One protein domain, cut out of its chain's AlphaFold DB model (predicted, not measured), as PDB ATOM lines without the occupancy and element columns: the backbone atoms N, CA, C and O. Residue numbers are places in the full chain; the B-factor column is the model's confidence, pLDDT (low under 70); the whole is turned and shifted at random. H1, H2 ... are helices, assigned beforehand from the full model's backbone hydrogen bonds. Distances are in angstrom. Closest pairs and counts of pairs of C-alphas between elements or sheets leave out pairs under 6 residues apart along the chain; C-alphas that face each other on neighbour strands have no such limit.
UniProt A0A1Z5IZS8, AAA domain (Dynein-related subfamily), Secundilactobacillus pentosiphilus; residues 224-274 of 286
ATOM      1  N   THR A 224     164.052 176.023 197.462       78.00
ATOM      2  CA  THR A 224     163.726 174.759 196.807       78.00
ATOM      3  C   THR A 224     163.055 173.771 197.768       78.00
ATOM      4  O   THR A 224     161.949 173.325 197.485       78.00
ATOM      5  N   LYS A 225     163.633 173.483 198.943       81.06
ATOM      6  CA  LYS A 225     163.049 172.574 199.953       81.06
ATOM      7  C   LYS A 225     161.715 173.069 200.502       81.06
ATOM      8  O   LYS A 225     160.810 172.275 200.745       81.06
ATOM      9  N   CYS A 226     161.579 174.378 200.706       80.31
ATOM     10  CA  CYS A 226     160.308 174.959 201.138       80.31
ATOM     11  C   CYS A 226     159.216 174.730 200.082       80.31
ATOM     12  O   CYS A 226     158.117 174.278 200.404       80.31
ATOM     13  N   ILE A 227     159.541 174.971 198.808       86.00
ATOM     14  CA  ILE A 227     158.611 174.746 197.698       86.00
ATOM     15  C   ILE A 227     158.310 173.256 197.516       86.00
ATOM     16  O   ILE A 227     157.150 172.917 197.308       86.00
ATOM     17  N   GLN A 228     159.296 172.369 197.669       87.06
ATOM     18  CA  GLN A 228     159.097 170.912 197.648       87.06
ATOM     19  C   GLN A 228     158.095 170.473 198.717       87.06
ATOM     20  O   GLN A 228     157.085 169.862 198.388       87.06
ATOM     21  N   ASN A 229     158.278 170.903 199.969       83.81
ATOM     22  CA  ASN A 229     157.319 170.614 201.036       83.81
ATOM     23  C   ASN A 229     155.909 171.130 200.709       83.81
ATOM     24  O   ASN A 229     154.913 170.488 201.047       83.81
ATOM     25  N   LEU A 230     155.788 172.304 200.083       85.75
ATOM     26  CA  LEU A 230     154.485 172.816 199.659       85.75
ATOM     27  C   LEU A 230     153.873 171.961 198.545       85.75
ATOM     28  O   LEU A 230     152.681 171.674 198.620       85.75
ATOM     29  N   LEU A 231     154.663 171.532 197.559       88.56
ATOM     30  CA  LEU A 231     154.212 170.633 196.494       88.56
ATOM     31  C   LEU A 231     153.739 169.293 197.071       88.56
ATOM     32  O   LEU A 231     152.636 168.864 196.742       88.56
ATOM     33  N   ASP A 232     154.480 168.706 198.011       84.44
ATOM     34  CA  ASP A 232     154.108 167.442 198.660       84.44
ATOM     35  C   ASP A 232     152.766 167.556 199.408       84.44
ATOM     36  O   ASP A 232     151.908 166.675 199.332       84.44
ATOM     37  N   ASN A 233     152.538 168.682 200.095       82.00
ATOM     38  CA  ASN A 233     151.352 168.892 200.932       82.00
ATOM     39  C   ASN A 233     150.130 169.471 200.198       82.00
ATOM     40  O   ASN A 233     149.008 169.385 200.706       82.00
ATOM     41  N   ARG A 234     150.327 170.163 199.069       83.31
ATOM     42  CA  ARG A 234     149.274 170.925 198.365       83.31
ATOM     43  C   ARG A 234     149.100 170.528 196.906       83.31
ATOM     44  O   ARG A 234     148.163 171.017 196.285       83.31
ATOM     45  N   GLN A 235     149.959 169.662 196.373       84.31
ATOM     46  CA  GLN A 235     149.991 169.193 194.981       84.31
ATOM     47  C   GLN A 235     150.323 170.273 193.935       84.31
ATOM     48  O   GLN A 235     150.795 169.944 192.854       84.31
ATOM     49  N   TYR A 236     150.130 171.562 194.235       89.19
ATOM     50  CA  TYR A 236     150.501 172.667 193.354       89.19
ATOM     51  C   TYR A 236     150.968 173.901 194.134       89.19
ATOM     52  O   TYR A 236     150.545 174.156 195.264       89.19
ATOM     53  N   VAL A 237     151.837 174.693 193.499       89.94
ATOM     54  CA  VAL A 237     152.373 175.955 194.027       89.94
ATOM     55  C   VAL A 237     152.399 176.995 192.910       89.94
ATOM     56  O   VAL A 237     152.864 176.719 191.808       89.94
ATOM     57  N   VAL A 238     151.939 178.213 193.206       90.25
ATOM     58  CA  VAL A 238     152.048 179.368 192.304       90.25
ATOM     59  C   VAL A 238     153.060 180.350 192.884       90.25
ATOM     60  O   VAL A 238     152.857 180.893 193.970       90.25
ATOM     61  N   LEU A 239     154.151 180.596 192.157       87.06
ATOM     62  CA  LEU A 239     155.156 181.589 192.539       87.06
ATOM     63  C   LEU A 239     154.783 182.958 191.961       87.06
ATOM     64  O   LEU A 239     154.825 183.164 190.750       87.06
ATOM     65  N   GLN A 240     154.448 183.912 192.831       85.56
ATOM     66  CA  GLN A 240     154.094 185.282 192.451       85.56
ATOM     67  C   GLN A 240     155.192 186.268 192.870       85.56
ATOM     68  O   GLN A 240     155.808 186.127 193.921       85.56
ATOM     69  N   GLY A 241     155.434 187.295 192.056       83.06
ATOM     70  CA  GLY A 241     156.379 188.368 192.373       83.06
ATOM     71  C   GLY A 241     156.620 189.279 191.178       83.06
ATOM     72  O   GLY A 241     156.237 188.930 190.058       83.06
ATOM     73  N   ALA A 242     157.294 190.409 191.390       77.06
ATOM     74  CA  ALA A 242     157.635 191.352 190.324       77.06
ATOM     75  C   ALA A 242     158.437 190.684 189.180       77.06
ATOM     76  O   ALA A 242     159.132 189.689 189.411       77.06
ATOM     77  N   PRO A 243     158.348 191.164 187.929       78.06
ATOM     78  CA  PRO A 243     159.193 190.674 186.838       78.06
ATOM     79  C   PRO A 243     160.685 190.733 187.211       78.06
ATOM     80  O   PRO A 243     161.115 191.644 187.909       78.06
ATOM     81  N   GLY A 244     161.473 189.742 186.783       78.12
ATOM     82  CA  GLY A 244     162.922 189.709 187.042       78.12
ATOM     83  C   GLY A 244     163.361 189.170 188.412       78.12
ATOM     84  O   GLY A 244     164.554 189.011 188.635       78.12
ATOM     85  N   THR A 245     162.448 188.797 189.315       78.31
ATOM     86  CA  THR A 245     162.801 188.279 190.659       78.31
ATOM     87  C   THR A 245     163.207 186.795 190.692       78.31
ATOM     88  O   THR A 245     162.965 186.114 191.683       78.31
ATOM     89  N   GLY A 246     163.724 186.239 189.593       82.44
ATOM     90  CA  GLY A 246     164.251 184.865 189.576       82.44
ATOM     91  C   GLY A 246     163.229 183.721 189.699       82.44
ATOM     92  O   GLY A 246     163.630 182.583 189.909       82.44
ATOM     93  N   LYS A 247     161.918 183.961 189.534       90.12
ATOM     94  CA  LYS A 247     160.886 182.898 189.618       90.12
ATOM     95  C   LYS A 247     161.141 181.739 188.650       90.12
ATOM     96  O   LYS A 247     161.130 180.584 189.056       90.12
ATOM     97  N   THR A 248     161.399 182.058 187.380       87.00
ATOM     98  CA  THR A 248     161.695 181.058 186.344       87.00
ATOM     99  C   THR A 248     162.991 180.311 186.644       87.00
ATOM    100  O   THR A 248     163.061 179.104 186.449       87.00
ATOM    101  N   TYR A 249     163.999 181.008 187.179       86.88
ATOM    102  CA  TYR A 249     165.252 180.391 187.614       86.88
ATOM    103  C   TYR A 249     165.002 179.347 188.712       86.88
ATOM    104  O   TYR A 249     165.445 178.209 188.595       86.88
ATOM    105  N   LEU A 250     164.210 179.704 189.726       87.31
ATOM    106  CA  LEU A 250     163.859 178.810 190.826       87.31
ATOM    107  C   LEU A 250     163.018 177.609 190.364       87.31
ATOM    108  O   LEU A 250     163.264 176.487 190.797       87.31
ATOM    109  N   MET A 251     162.060 177.821 189.452       88.56
ATOM    110  CA  MET A 251     161.285 176.733 188.841       88.56
ATOM    111  C   MET A 251     162.180 175.747 188.083       88.56
ATOM    112  O   MET A 251     162.025 174.543 188.264       88.56
ATOM    113  N   ASN A 252     163.144 176.242 187.301       88.06
ATOM    114  CA  ASN A 252     164.096 175.395 186.576       88.06
ATOM    115  C   ASN A 252     165.019 174.608 187.516       88.06
ATOM    116  O   ASN A 252     165.419 173.495 187.198       88.06
ATOM    117  N   GLN A 253     165.374 175.172 188.672       88.62
ATOM    118  CA  GLN A 253     166.170 174.465 189.675       88.62
ATOM    119  C   GLN A 253     165.355 173.352 190.354       88.62
ATOM    120  O   GLN A 253     165.848 172.243 190.540       88.62
ATOM    121  N   LEU A 254     164.086 173.619 190.675       89.12
ATOM    122  CA  LEU A 254     163.160 172.632 191.233       89.12
ATOM    123  C   LEU A 254     162.886 171.478 190.270       89.12
ATOM    124  O   LEU A 254     162.877 170.323 190.694       89.12
ATOM    125  N   SER A 255     162.677 171.794 188.990       89.81
ATOM    126  CA  SER A 255     162.275 170.834 187.963       89.81
ATOM    127  C   SER A 255     163.316 169.739 187.721       89.81
ATOM    128  O   SER A 255     162.952 168.659 187.282       89.81
ATOM    129  N   GLN A 256     164.589 169.967 188.073       88.19
ATOM    130  CA  GLN A 256     165.645 168.948 188.002       88.19
ATOM    131  C   GLN A 256     165.364 167.716 188.878       88.19
ATOM    132  O   GLN A 256     165.920 166.653 188.623       88.19
ATOM    133  N   ASN A 257     164.504 167.848 189.894       87.75
ATOM    134  CA  ASN A 257     164.139 166.757 190.800       87.75
ATOM    135  C   ASN A 257     162.854 166.017 190.387       87.75
ATOM    136  O   ASN A 257     162.429 165.108 191.098       87.75
ATOM    137  N   TYR A 258     162.219 166.403 189.276       86.62
ATOM    138  CA  TYR A 258     160.935 165.857 188.836       86.62
ATOM    139  C   TYR A 258     160.943 165.572 187.334       86.62
ATOM    140  O   TYR A 258     161.599 166.260 186.551       86.62
ATOM    141  N   GLU A 259     160.133 164.607 186.903       91.31
ATOM    142  CA  GLU A 259     159.746 164.541 185.498       91.31
ATOM    143  C   GLU A 259     158.885 165.770 185.183       91.31
ATOM    144  O   GLU A 259     157.837 165.989 185.793       91.31
ATOM    145  N   SER A 260     159.379 166.635 184.303       90.81
ATOM    146  CA  SER A 260     158.831 167.975 184.128       90.81
ATOM    147  C   SER A 260     158.800 168.390 182.663       90.81
ATOM    148  O   SER A 260     159.665 168.027 181.868       90.81
ATOM    149  N   PHE A 261     157.796 169.193 182.315       90.69
ATOM    150  CA  PHE A 261     157.722 169.903 181.046       90.69
ATOM    151  C   PHE A 261     157.458 171.382 181.320       90.69
ATOM    152  O   PHE A 261     156.763 171.743 182.271       90.69
ATOM    153  N   PHE A 262     158.035 172.250 180.494       90.62
ATOM    154  CA  PHE A 262     157.844 173.690 180.598       90.62
ATOM    155  C   PHE A 262     156.801 174.138 179.578       90.62
ATOM    156  O   PHE A 262     156.920 173.833 178.393       90.62
ATOM    157  N   THR A 263     155.797 174.885 180.030       89.75
ATOM    158  CA  THR A 263     154.824 175.527 179.147       89.75
ATOM    159  C   THR A 263     154.569 176.960 179.589       89.75
ATOM    160  O   THR A 263     154.627 177.279 180.780       89.75
ATOM    161  N   GLN A 264     154.288 177.829 178.624       89.75
ATOM    162  CA  GLN A 264     153.910 179.213 178.854       89.75
ATOM    163  C   GLN A 264     152.485 179.420 178.347       89.75
ATOM    164  O   GLN A 264     152.189 179.164 177.184       89.75
ATOM    165  N   PHE A 265     151.606 179.908 179.221       89.81
ATOM    166  CA  PHE A 265     150.262 180.296 178.816       89.81
ATOM    167  C   PHE A 265     150.295 181.660 178.131       89.81
ATOM    168  O   PHE A 265     150.790 182.645 178.689       89.81
ATOM    169  N   HIS A 266     149.728 181.709 176.932       91.00
ATOM    170  CA  HIS A 266     149.400 182.935 176.220       91.00
ATOM    171  C   HIS A 266     147.890 183.171 176.309       91.00
ATOM    172  O   HIS A 266     147.129 182.250 176.599       91.00
ATOM    173  N   ALA A 267     147.438 184.397 176.043       90.12
ATOM    174  CA  ALA A 267     146.005 184.714 176.053       90.12
ATOM    175  C   ALA A 267     145.188 183.850 175.068       90.12
ATOM    176  O   ALA A 267     143.988 183.677 175.251       90.12
ATOM    177  N   GLU A 268     145.850 183.297 174.050       89.88
ATOM    178  CA  GLU A 268     145.263 182.446 173.013       89.88
ATOM    179  C   GLU A 268     145.324 180.943 173.342       89.88
ATOM    180  O   GLU A 268     144.735 180.151 172.614       89.88
ATOM    181  N   THR A 269     146.013 180.521 174.413       89.12
ATOM    182  CA  THR A 269     146.126 179.097 174.765       89.12
ATOM    183  C   THR A 269     144.753 178.529 175.126       89.12
ATOM    184  O   THR A 269     144.136 178.945 176.108       89.12
ATOM    185  N   THR A 270     144.283 177.550 174.354       89.81
ATOM    186  CA  THR A 270     142.972 176.927 174.558       89.81
ATOM    187  C   THR A 270     143.060 175.650 175.396       89.81
ATOM    188  O   THR A 270     144.128 175.068 175.595       89.81
ATOM    189  N   TYR A 271     141.906 175.154 175.857       89.38
ATOM    190  CA  TYR A 271     141.810 173.847 176.520       89.38
ATOM    191  C   TYR A 271     142.368 172.713 175.648       89.38
ATOM    192  O   TYR A 271     143.046 171.819 176.153       89.38
ATOM    193  N   SER A 272     142.122 172.763 174.335       89.06
ATOM    194  CA  SER A 272     142.602 171.748 173.396       89.06
ATOM    195  C   SER A 272     144.120 171.740 173.241       89.06
ATOM    196  O   SER A 272     144.679 170.686 172.945       89.06
ATOM    197  N   ASP A 273     144.783 172.872 173.492       85.00
ATOM    198  CA  ASP A 273     146.244 172.978 173.445       85.00
ATOM    199  C   ASP A 273     146.925 172.392 174.689       85.00
ATOM    200  O   ASP A 273     148.064 171.943 174.597       85.00
ATOM    201  N   PHE A 274     146.247 172.391 175.846       88.50
ATOM    202  CA  PHE A 274     146.848 171.996 177.127       88.50
ATOM    203  C   PHE A 274     146.340 170.660 177.687       88.50
ATOM    204  O   PHE A 274     147.123 169.908 178.260       88.50
TER     205      PHE A 274
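Overview. This is residues 224 to 274 of the 286 residues of the protein "AAA domain (Dynein-related subfamily)" of Secundilactobacillus pentosiphilus (UniProt A0A1Z5IZS8). Two helices, H1 and H2, meet near their ends as an L, the first residues of H1 near the last residues of H2, and a long loop of residues 235 to 246 joins them on the way round. From H2 a long arm, residues 256 to 270, leads away to the very short H3, which touches no helix; residues 240 to 246 and 266 to 272 stick out. The printed part has 51 residues with three named helices, in the order H1, H2, H3, and no named strand; the class is all helix, though under half of the residues, 24, are in named elements. The whole is loose, with a radius of gyration of the C-alphas of 12.6 A and spans of 34 by 24 by 19 A.

Arrangement. H1, residues 224 to 234, touches H2, residues 247 to 255; their closest C-alphas, those of Thr 224 and Leu 254, are 6.0 A apart. Their lines are about perpendicular, at 75 degrees. H3, residues 271 to 274, is apart from both H1 and H2. In H1 and H2 every O i to N i+4 pair is within hydrogen-bond range; H3 is too short for such a pair, and its one O i to N i+3 pair is within range.

Along the chain. H1 begins at C-alpha 224 (163.726, 174.759, 196.807) and measures 15.0 A from first to last C-alpha. H2, 12.3 A long, begins at C-alpha 247 (160.886, 182.898, 189.618). H3 measures 5.4 A and ends at C-alpha 274 (146.848, 171.996, 177.127).

Size, cuts and confidence. The two C-alphas farthest apart, those of Lys 225 and Glu 268, are 33.8 A apart. The printed part has no cut, and both links, H1 to H2 and H2 to H3, are long. The mean pLDDT of the printed part is 86.6, and no printed residue is under 70.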